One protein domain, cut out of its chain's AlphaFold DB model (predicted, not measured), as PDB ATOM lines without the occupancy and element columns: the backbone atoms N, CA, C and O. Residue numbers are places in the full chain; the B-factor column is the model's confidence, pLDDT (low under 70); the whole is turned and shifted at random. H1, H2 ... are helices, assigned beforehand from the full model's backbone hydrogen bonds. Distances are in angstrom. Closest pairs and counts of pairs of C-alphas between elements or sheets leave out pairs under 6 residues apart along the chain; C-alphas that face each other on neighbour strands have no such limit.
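This is residues 2 to 75 of the 75 residues of an uncharacterized protein of Clostridium novyi A str. 4570 (UniProt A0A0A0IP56). Two long helices, H1 and H3, lie side by side and run opposite ways, crossing at a shallow tilt, and together they make the length of a rod. At one end of the rod the chain folds back through a small turn that holds the short helix H2, set between the last part of H1 and the first residues of H3. The printed part has 74 residues with three named helices, in the order H1, H2, H3, and no named strand; the class is all helix. The whole is loose, with a radius of gyration of the C-alphas of 16.0 A and spans of 53 by 20 by 13 A.

H1 is residues 2 to 33, 46.7 A from first to last C-alpha, and begins with C-alpha 2 at (262.669, 216.339, 202.908). H2 is residues 38 to 41, with C-alpha 38 at (222.813, 209.214, 202.894). H3 is residues 45 to 74, 44.5 A long, and ends with C-alpha 74 at (266.223, 204.212, 208.144).

H1 and H3 touch, with the C-alphas of Ser 13 and Ser 62 the closest at 5.3 A. Their lines stand at a shallow tilt of 27 degrees, opposite ways. H1 touches H2 with residues 27 to 31 alone; the closest C-alphas, of Val 31 and Pro 38, are 6.1 A apart. H2 and H3 touch only at the corner by their link, through residues 45 to 48 of H3, with the C-alphas of Ser 39 and Gln 45 closest at 4.8 A. Every O i to N i+4 pair is within hydrogen-bond range in H1, and 25 of 26 are in H3; H2 is too short for such a pair.

The C-alphas of Asn 35 and Lys 75, the two farthest apart, are 53.8 A apart. The first and last printed C-alphas, of Lys 2 and Lys 75, are 12.1 A apart. The printed part has no cut, and both links are tight. The mean pLDDT of the printed part is 94.1, and residues 74 to 75 are under 70.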
ATOM      1  N   LYS A   2     263.499 217.527 203.244       79.75
ATOM      2  CA  LYS A   2     262.669 216.339 202.908       79.75
ATOM      3  C   LYS A   2     261.928 215.709 204.106       79.75
ATOM      4  O   LYS A   2     260.748 215.414 204.000       79.75
ATOM      5  N   LYS A   3     262.585 215.586 205.267       84.00
ATOM      6  CA  LYS A   3     261.996 214.976 206.477       84.00
ATOM      7  C   LYS A   3     260.876 215.810 207.114       84.00
ATOM      8  O   LYS A   3     259.874 215.250 207.532       84.00
ATOM      9  N   ILE A   4     261.033 217.138 207.153       89.62
ATOM     10  CA  ILE A   4     260.009 218.058 207.679       89.62
ATOM     11  C   ILE A   4     258.755 217.994 206.801       89.62
ATOM     12  O   ILE A   4     257.654 217.881 207.324       89.62
ATOM     13  N   ILE A   5     258.932 217.971 205.475       91.19
ATOM     14  CA  ILE A   5     257.825 217.821 204.519       91.19
ATOM     15  C   ILE A   5     257.100 216.483 204.735       91.19
ATOM     16  O   ILE A   5     255.879 216.475 204.828       91.19
ATOM     17  N   SER A   6     257.821 215.365 204.892       91.44
ATOM     18  CA  SER A   6     257.196 214.063 205.182       91.44
ATOM     19  C   SER A   6     256.392 214.063 206.487       91.44
ATOM     20  O   SER A   6     255.302 213.501 206.528       91.44
ATOM     21  N   ILE A   7     256.899 214.704 207.546       94.25
ATOM     22  CA  ILE A   7     256.178 214.826 208.823       94.25
ATOM     23  C   ILE A   7     254.905 215.660 208.642       94.25
ATOM     24  O   ILE A   7     253.837 215.244 209.086       94.25
ATOM     25  N   LEU A   8     254.996 216.800 207.952       95.62
ATOM     26  CA  LEU A   8     253.837 217.647 207.656       95.62
ATOM     27  C   LEU A   8     252.781 216.896 206.837       95.62
ATOM     28  O   LEU A   8     251.602 216.973 207.166       95.62
ATOM     29  N   LEU A   9     253.185 216.113 205.832       94.75
ATOM     30  CA  LEU A   9     252.268 215.280 205.046       94.75
ATOM     31  C   LEU A   9     251.538 214.244 205.910       94.75
ATOM     32  O   LEU A   9     250.344 214.021 205.713       94.75
ATOM     33  N   VAL A  10     252.213 213.641 206.893       95.81
ATOM     34  CA  VAL A  10     251.571 212.718 207.842       95.81
ATOM     35  C   VAL A  10     250.548 213.459 208.703       95.81
ATOM     36  O   VAL A  10     249.405 213.025 208.790       95.81
ATOM     37  N   ILE A  11     250.919 214.603 209.283       97.19
ATOM     38  CA  ILE A  11     250.013 215.391 210.134       97.19
ATOM     39  C   ILE A  11     248.775 215.842 209.343       97.19
ATOM     40  O   ILE A  11     247.651 215.648 209.803       97.19
ATOM     41  N   ILE A  12     248.967 216.390 208.141       97.50
ATOM     42  CA  ILE A  12     247.879 216.886 207.287       97.50
ATOM     43  C   ILE A  12     246.975 215.741 206.816       97.50
ATOM     44  O   ILE A  12     245.753 215.888 206.838       97.50
ATOM     45  N   SER A  13     247.543 214.598 206.413       96.88
ATOM     46  CA  SER A  13     246.745 213.448 205.954       96.88
ATOM     47  C   SER A  13     245.914 212.838 207.082       96.88
ATOM     48  O   SER A  13     244.713 212.639 206.903       96.88
ATOM     49  N   ILE A  14     246.502 212.650 208.268       97.38
ATOM     50  CA  ILE A  14     245.790 212.157 209.454       97.38
ATOM     51  C   ILE A  14     244.688 213.133 209.881       97.38
ATOM     52  O   ILE A  14     243.554 212.709 210.108       97.38
ATOM     53  N   ALA A  15     244.980 214.436 209.956       98.12
ATOM     54  CA  ALA A  15     243.974 215.440 210.305       98.12
ATOM     55  C   ALA A  15     242.808 215.441 209.302       98.12
ATOM     56  O   ALA A  15     241.644 215.425 209.700       98.12
ATOM     57  N   SER A  16     243.114 215.370 208.004       98.06
ATOM     58  CA  SER A  16     242.102 215.288 206.945       98.06
ATOM     59  C   SER A  16     241.251 214.023 207.066       98.06
ATOM     60  O   SER A  16     240.035 214.085 206.873       98.06
ATOM     61  N   LEU A  17     241.862 212.882 207.408       98.12
ATOM     62  CA  LEU A  17     241.155 211.620 207.620       98.12
ATOM     63  C   LEU A  17     240.172 211.724 208.789       98.12
ATOM     64  O   LEU A  17     239.002 211.383 208.628       98.12
ATOM     65  N   PHE A  18     240.609 212.259 209.931       98.19
ATOM     66  CA  PHE A  18     239.741 212.440 211.097       98.19
ATOM     67  C   PHE A  18     238.573 213.388 210.827       98.19
ATOM     68  O   PHE A  18     237.436 213.059 211.170       98.19
ATOM     69  N   ILE A  19     238.831 214.530 210.182       98.38
ATOM     70  CA  ILE A  19     237.773 215.470 209.785       98.38
ATOM     71  C   ILE A  19     236.775 214.769 208.856       98.38
ATOM     72  O   ILE A  19     235.566 214.868 209.052       98.38
ATOM     73  N   SER A  20     237.273 213.999 207.887       98.06
ATOM     74  CA  SER A  20     236.431 213.285 206.924       98.06
ATOM     75  C   SER A  20     235.557 212.219 207.581       98.06
ATOM     76  O   SER A  20     234.375 212.142 207.263       98.06
ATOM     77  N   ILE A  21     236.104 211.441 208.520       98.25
ATOM     78  CA  ILE A  21     235.343 210.447 209.292       98.25
ATOM     79  C   ILE A  21     234.274 211.137 210.140       98.25
ATOM     80  O   ILE A  21     233.144 210.663 210.204       98.25
ATOM     81  N   LYS A  22     234.603 212.269 210.776       98.19
ATOM     82  CA  LYS A  22     233.633 213.025 211.578       98.19
ATOM     83  C   LYS A  22     232.480 213.566 210.742       98.19
ATOM     84  O   LYS A  22     231.340 213.462 211.183       98.19
ATOM     85  N   LEU A  23     232.760 214.099 209.555       97.25
ATOM     86  CA  LEU A  23     231.721 214.559 208.632       97.25
ATOM     87  C   LEU A  23     230.848 213.395 208.154       97.25
ATOM     88  O   LEU A  23     229.628 213.494 208.219       97.25
ATOM     89  N   PHE A  24     231.463 212.273 207.772       96.81
ATOM     90  CA  PHE A  24     230.740 211.066 207.374       96.81
ATOM     91  C   PHE A  24     229.819 210.551 208.491       96.81
ATOM     92  O   PHE A  24     228.647 210.257 208.263       96.81
ATOM     93  N   TRP A  25     230.330 210.503 209.724       97.56
ATOM     94  CA  TRP A  25     229.553 210.117 210.899       97.56
ATOM     95  C   TRP A  25     228.394 211.080 211.167       97.56
ATOM     96  O   TRP A  25     227.289 210.645 211.478       97.56
ATOM     97  N   ASN A  26     228.626 212.387 211.019       97.81
ATOM     98  CA  ASN A  26     227.589 213.397 211.194       97.81
ATOM     99  C   ASN A  26     226.465 213.247 210.160       97.81
ATOM    100  O   ASN A  26     225.299 213.364 210.519       97.81
ATOM    101  N   THR A  27     226.798 212.921 208.907       96.81
ATOM    102  CA  THR A  27     225.797 212.560 207.894       96.81
ATOM    103  C   THR A  27     224.995 211.336 208.328       96.81
ATOM    104  O   THR A  27     223.782 211.335 208.164       96.81
ATOM    105  N   GLY A  28     225.645 210.331 208.924       95.50
ATOM    106  CA  GLY A  28     224.987 209.154 209.502       95.50
ATOM    107  C   GLY A  28     223.952 209.505 210.577       95.50
ATOM    108  O   GLY A  28     222.815 209.058 210.493       95.50
ATOM    109  N   ILE A  29     224.325 210.351 211.543       97.81
ATOM    110  CA  ILE A  29     223.397 210.841 212.579       97.81
ATOM    111  C   ILE A  29     222.237 211.608 211.941       97.81
ATOM    112  O   ILE A  29     221.081 211.377 212.276       97.81
ATOM    113  N   PHE A  30     222.541 212.505 211.002       97.62
ATOM    114  CA  PHE A  30     221.528 213.320 210.342       97.62
ATOM    115  C   PHE A  30     220.511 212.460 209.583       97.62
ATOM    116  O   PHE A  30     219.309 212.674 209.685       97.62
ATOM    117  N   VAL A  31     220.953 211.458 208.823       97.50
ATOM    118  CA  VAL A  31     220.000 210.621 208.078       97.50
ATOM    119  C   VAL A  31     219.142 209.758 208.998       97.50
ATOM    120  O   VAL A  31     217.985 209.521 208.667       97.50
ATOM    121  N   ASP A  32     219.680 209.344 210.145       97.25
ATOM    122  CA  ASP A  32     218.948 208.593 211.165       97.25
ATOM    123  C   ASP A  32     217.861 209.467 211.814       97.25
ATOM    124  O   ASP A  32     216.690 209.096 211.831       97.25
ATOM    125  N   GLU A  33     218.214 210.687 212.232       98.06
ATOM    126  CA  GLU A  33     217.292 211.633 212.877       98.06
ATOM    127  C   GLU A  33     216.124 212.039 211.965       98.06
ATOM    128  O   GLU A  33     214.977 212.136 212.407       98.06
ATOM    129  N   TYR A  34     216.393 212.242 210.674       97.31
ATOM    130  CA  TYR A  34     215.390 212.702 209.711       97.31
ATOM    131  C   TYR A  34     214.755 211.566 208.889       97.31
ATOM    132  O   TYR A  34     213.983 211.849 207.971       97.31
ATOM    133  N   ASN A  35     215.039 210.291 209.201       96.62
ATOM    134  CA  ASN A  35     214.600 209.119 208.421       96.62
ATOM    135  C   ASN A  35     214.898 209.254 206.913       96.62
ATOM    136  O   ASN A  35     214.087 208.907 206.049       96.62
ATOM    137  N   LEU A  36     216.068 209.804 206.597       95.81
ATOM    138  CA  LEU A  36     216.557 209.983 205.237       95.81
ATOM    139  C   LEU A  36     217.544 208.876 204.874       95.81
ATOM    140  O   LEU A  36     217.922 208.026 205.673       95.81
ATOM    141  N   THR A  37     217.995 208.904 203.625       93.94
ATOM    142  CA  THR A  37     219.118 208.080 203.179       93.94
ATOM    143  C   THR A  37     220.344 208.966 202.935       93.94
ATOM    144  O   THR A  37     220.189 210.105 202.481       93.94
ATOM    145  N   PRO A  38     221.575 208.467 203.169       92.75
ATOM    146  CA  PRO A  38     222.813 209.214 202.894       92.75
ATOM    147  C   PRO A  38     222.925 209.727 201.462       92.75
ATOM    148  O   PRO A  38     223.517 210.776 201.216       92.75
ATOM    149  N   SER A  39     222.322 209.020 200.507       95.25
ATOM    150  CA  SER A  39     222.303 209.429 199.109       95.25
ATOM    151  C   SER A  39     221.502 210.704 198.867       95.25
ATOM    152  O   SER A  39     221.850 211.435 197.950       95.25
ATOM    153  N   ILE A  40     220.496 211.033 199.681       95.12
ATOM    154  CA  ILE A  40     219.778 212.313 199.567       95.12
ATOM    155  C   ILE A  40     220.695 213.465 199.988       95.12
ATOM    156  O   ILE A  40     220.816 214.449 199.263       95.12
ATOM    157  N   VAL A  41     221.397 213.311 201.116       94.69
ATOM    158  CA  VAL A  41     222.320 214.330 201.648       94.69
ATOM    159  C   VAL A  41     223.496 214.557 200.700       94.69
ATOM    160  O   VAL A  41     223.875 215.695 200.436       94.69
ATOM    161  N   ASN A  42     224.038 213.477 200.140       94.31
ATOM    162  CA  ASN A  42     225.187 213.528 199.240       94.31
ATOM    163  C   ASN A  42     224.821 213.912 197.792       94.31
ATOM    164  O   ASN A  42     225.710 213.996 196.951       94.31
ATOM    165  N   GLY A  43     223.542 214.145 197.467       95.06
ATOM    166  CA  GLY A  43     223.110 214.542 196.117       95.06
ATOM    167  C   GLY A  43     223.010 213.391 195.106       95.06
ATOM    168  O   GLY A  43     223.027 213.613 193.896       95.06
ATOM    169  N   GLY A  44     222.930 212.151 195.580       96.06
ATOM    170  CA  GLY A  44     222.674 210.945 194.797       96.06
ATOM    171  C   GLY A  44     223.461 209.727 195.288       96.06
ATOM    172  O   GLY A  44     224.428 209.833 196.044       96.06
ATOM    173  N   GLN A  45     223.074 208.539 194.808       95.31
ATOM    174  CA  GLN A  45     223.779 207.285 195.122       95.31
ATOM    175  C   GLN A  45     225.235 207.306 194.643       95.31
ATOM    176  O   GLN A  45     226.130 206.857 195.354       95.31
ATOM    177  N   PHE A  46     225.485 207.885 193.464       96.44
ATOM    178  CA  PHE A  46     226.832 208.022 192.915       96.44
ATOM    179  C   PHE A  46     227.764 208.785 193.867       96.44
ATOM    180  O   PHE A  46     228.826 208.285 194.227       96.44
ATOM    181  N   TRP A  47     227.342 209.963 194.328       96.56
ATOM    182  CA  TRP A  47     228.133 210.798 195.229       96.56
ATOM    183  C   TRP A  47     228.287 210.185 196.619       96.56
ATOM    184  O   TRP A  47     229.354 210.295 197.217       96.56
ATOM    185  N   SER A  48     227.279 209.448 197.092       95.62
ATOM    186  CA  SER A  48     227.409 208.662 198.318       95.62
ATOM    187  C   SER A  48     228.502 207.597 198.201       95.62
ATOM    188  O   SER A  48     229.307 207.446 199.118       95.62
ATOM    189  N   SER A  49     228.586 206.892 197.070       96.44
ATOM    190  CA  SER A  49     229.678 205.949 196.802       96.44
ATOM    191  C   SER A  49     231.033 206.652 196.670       96.44
ATOM    192  O   SER A  49     232.040 206.131 197.149       96.44
ATOM    193  N   MET A  50     231.076 207.851 196.073       97.62
ATOM    194  CA  MET A  50     232.301 208.658 196.007       97.62
ATOM    195  C   MET A  50     232.800 209.066 197.394       97.62
ATOM    196  O   MET A  50     234.010 209.080 197.610       97.62
ATOM    197  N   ASP A  51     231.911 209.352 198.346       96.44
ATOM    198  CA  ASP A  51     232.308 209.706 199.711       96.44
ATOM    199  C   ASP A  51     232.950 208.520 200.456       96.44
ATOM    200  O   ASP A  51     234.001 208.661 201.087       96.44
ATOM    201  N   TRP A  52     232.408 207.311 200.275       96.69
ATOM    202  CA  TRP A  52     233.038 206.074 200.753       96.69
ATOM    203  C   TRP A  52     234.418 205.838 200.127       96.69
ATOM    204  O   TRP A  52     235.385 205.541 200.836       96.69
ATOM    205  N   ILE A  53     234.537 206.002 198.806       98.06
ATOM    206  CA  ILE A  53     235.817 205.861 198.095       98.06
ATOM    207  C   ILE A  53     236.818 206.913 198.581       98.06
ATOM    208  O   ILE A  53     237.981 206.589 198.817       98.06
ATOM    209  N   ARG A  54     236.378 208.158 198.786       97.81
ATOM    210  CA  ARG A  54     237.202 209.251 199.313       97.81
ATOM    211  C   ARG A  54     237.784 208.895 200.680       97.81
ATOM    212  O   ARG A  54     238.982 209.087 200.882       97.81
ATOM    213  N   LEU A  55     236.980 208.342 201.592       97.94
ATOM    214  CA  LEU A  55     237.460 207.866 202.896       97.94
ATOM    215  C   LEU A  55     238.487 206.739 202.762       97.94
ATOM    216  O   LEU A  55     239.539 206.798 203.403       97.94
ATOM    217  N   LEU A  56     238.216 205.745 201.911       98.25
ATOM    218  CA  LEU A  56     239.132 204.627 201.675       98.25
ATOM    219  C   LEU A  56     240.481 205.108 201.121       98.25
ATOM    220  O   LEU A  56     241.535 204.747 201.648       98.25
ATOM    221  N   LEU A  57     240.461 205.958 200.091       98.12
ATOM    222  CA  LEU A  57     241.668 206.521 199.485       98.12
ATOM    223  C   LEU A  57     242.459 207.364 200.487       98.12
ATOM    224  O   LEU A  57     243.685 207.266 200.540       98.12
ATOM    225  N   LEU A  58     241.777 208.156 201.315       98.06
ATOM    226  CA  LEU A  58     242.425 208.985 202.329       98.06
ATOM    227  C   LEU A  58     243.053 208.143 203.450       98.06
ATOM    228  O   LEU A  58     244.138 208.479 203.934       98.06
ATOM    229  N   ALA A  59     242.425 207.024 203.822       97.81
ATOM    230  CA  ALA A  59     242.995 206.061 204.759       97.81
ATOM    231  C   ALA A  59     244.265 205.409 204.187       97.81
ATOM    232  O   ALA A  59     245.309 205.415 204.844       97.81
ATOM    233  N   ILE A  60     244.212 204.931 202.936       98.25
ATOM    234  CA  ILE A  60     245.378 204.369 202.233       98.25
ATOM    235  C   ILE A  60     246.500 205.409 202.147       98.25
ATOM    236  O   ILE A  60     247.642 205.111 202.494       98.25
ATOM    237  N   MET A  61     246.188 206.645 201.751       97.62
ATOM    238  CA  MET A  61     247.179 207.714 201.643       97.62
ATOM    239  C   MET A  61     247.831 208.030 202.994       97.62
ATOM    240  O   MET A  61     249.049 208.181 203.072       97.62
ATOM    241  N   SER A  62     247.047 208.066 204.072       97.19
ATOM    242  CA  SER A  62     247.569 208.280 205.427       97.19
ATOM    243  C   SER A  62     248.545 207.168 205.829       97.19
ATOM    244  O   SER A  62     249.642 207.453 206.315       97.19
ATOM    245  N   ILE A  63     248.210 205.904 205.544       97.19
ATOM    246  CA  ILE A  63     249.095 204.752 205.778       97.19
ATOM    247  C   ILE A  63     250.385 204.872 204.951       97.19
ATOM    248  O   ILE A  63     251.479 204.697 205.490       97.19
ATOM    249  N   LEU A  64     250.287 205.220 203.665       96.19
ATOM    250  CA  LEU A  64     251.451 205.384 202.788       96.19
ATOM    251  C   LEU A  64     252.380 206.512 203.260       96.19
ATOM    252  O   LEU A  64     253.598 206.330 203.268       96.19
ATOM    253  N   CYS A  65     251.830 207.645 203.705       95.12
ATOM    254  CA  CYS A  65     252.603 208.735 204.305       95.12
ATOM    255  C   CYS A  65     253.371 208.267 205.549       95.12
ATOM    256  O   CYS A  65     254.560 208.564 205.694       95.12
ATOM    257  N   ILE A  66     252.714 207.500 206.423       93.62
ATOM    258  CA  ILE A  66     253.330 206.948 207.633       93.62
ATOM    259  C   ILE A  66     254.466 205.982 207.265       93.62
ATOM    260  O   ILE A  66     255.583 206.128 207.767       93.62
ATOM    261  N   ILE A  67     254.225 205.036 206.350       94.31
ATOM    262  CA  ILE A  67     255.245 204.085 205.876       94.31
ATOM    263  C   ILE A  67     256.438 204.835 205.270       94.31
ATOM    264  O   ILE A  67     257.587 204.537 205.605       94.31
ATOM    265  N   ASN A  68     256.190 205.840 204.426       91.25
ATOM    266  CA  ASN A  68     257.242 206.653 203.815       91.25
ATOM    267  C   ASN A  68     258.110 207.353 204.872       91.25
ATOM    268  O   ASN A  68     259.340 207.330 204.774       91.25
ATOM    269  N   LEU A  69     257.489 207.915 205.915       91.44
ATOM    270  CA  LEU A  69     258.201 208.550 207.023       91.44
ATOM    271  C   LEU A  69     259.094 207.550 207.779       91.44
ATOM    272  O   LEU A  69     260.243 207.875 208.094       91.44
ATOM    273  N   TYR A  70     258.601 206.334 208.037       88.94
ATOM    274  CA  TYR A  70     259.383 205.280 208.693       88.94
ATOM    275  C   TYR A  70     260.557 204.793 207.836       88.94
ATOM    276  O   TYR A  70     261.660 204.621 208.360       88.94
ATOM    277  N   LEU A  71     260.357 204.610 206.528       88.06
ATOM    278  CA  LEU A  71     261.418 204.186 205.608       88.06
ATOM    279  C   LEU A  71     262.499 205.262 205.446       88.06
ATOM    280  O   LEU A  71     263.686 204.946 205.505       88.06
ATOM    281  N   ASN A  72     262.113 206.536 205.338       81.00
ATOM    282  CA  ASN A  72     263.059 207.657 205.286       81.00
ATOM    283  C   ASN A  72     263.817 207.882 206.602       81.00
ATOM    284  O   ASN A  72     264.819 208.586 206.600       81.00
ATOM    285  N   LYS A  73     263.360 207.329 207.732       72.25
ATOM    286  CA  LYS A  73     264.118 207.366 208.993       72.25
ATOM    287  C   LYS A  73     265.277 206.357 209.007       72.25
ATOM    288  O   LYS A  73     266.188 206.537 209.806       72.25
ATOM    289  N   ARG A  74     265.219 205.295 208.188       63.06
ATOM    290  CA  ARG A  74     266.223 204.212 208.144       63.06
ATOM    291  C   ARG A  74     267.362 204.447 207.142       63.06
ATOM    292  O   ARG A  74     268.357 203.736 207.226       63.06
ATOM    293  N   LYS A  75     267.195 205.376 206.198       52.34
ATOM    294  CA  LYS A  75     268.253 205.853 205.293       52.34
ATOM    295  C   LYS A  75     268.938 207.072 205.893       52.34
ATOM    296  O   LYS A  75     270.149 207.215 205.641       52.34
TER     297      LYS A  75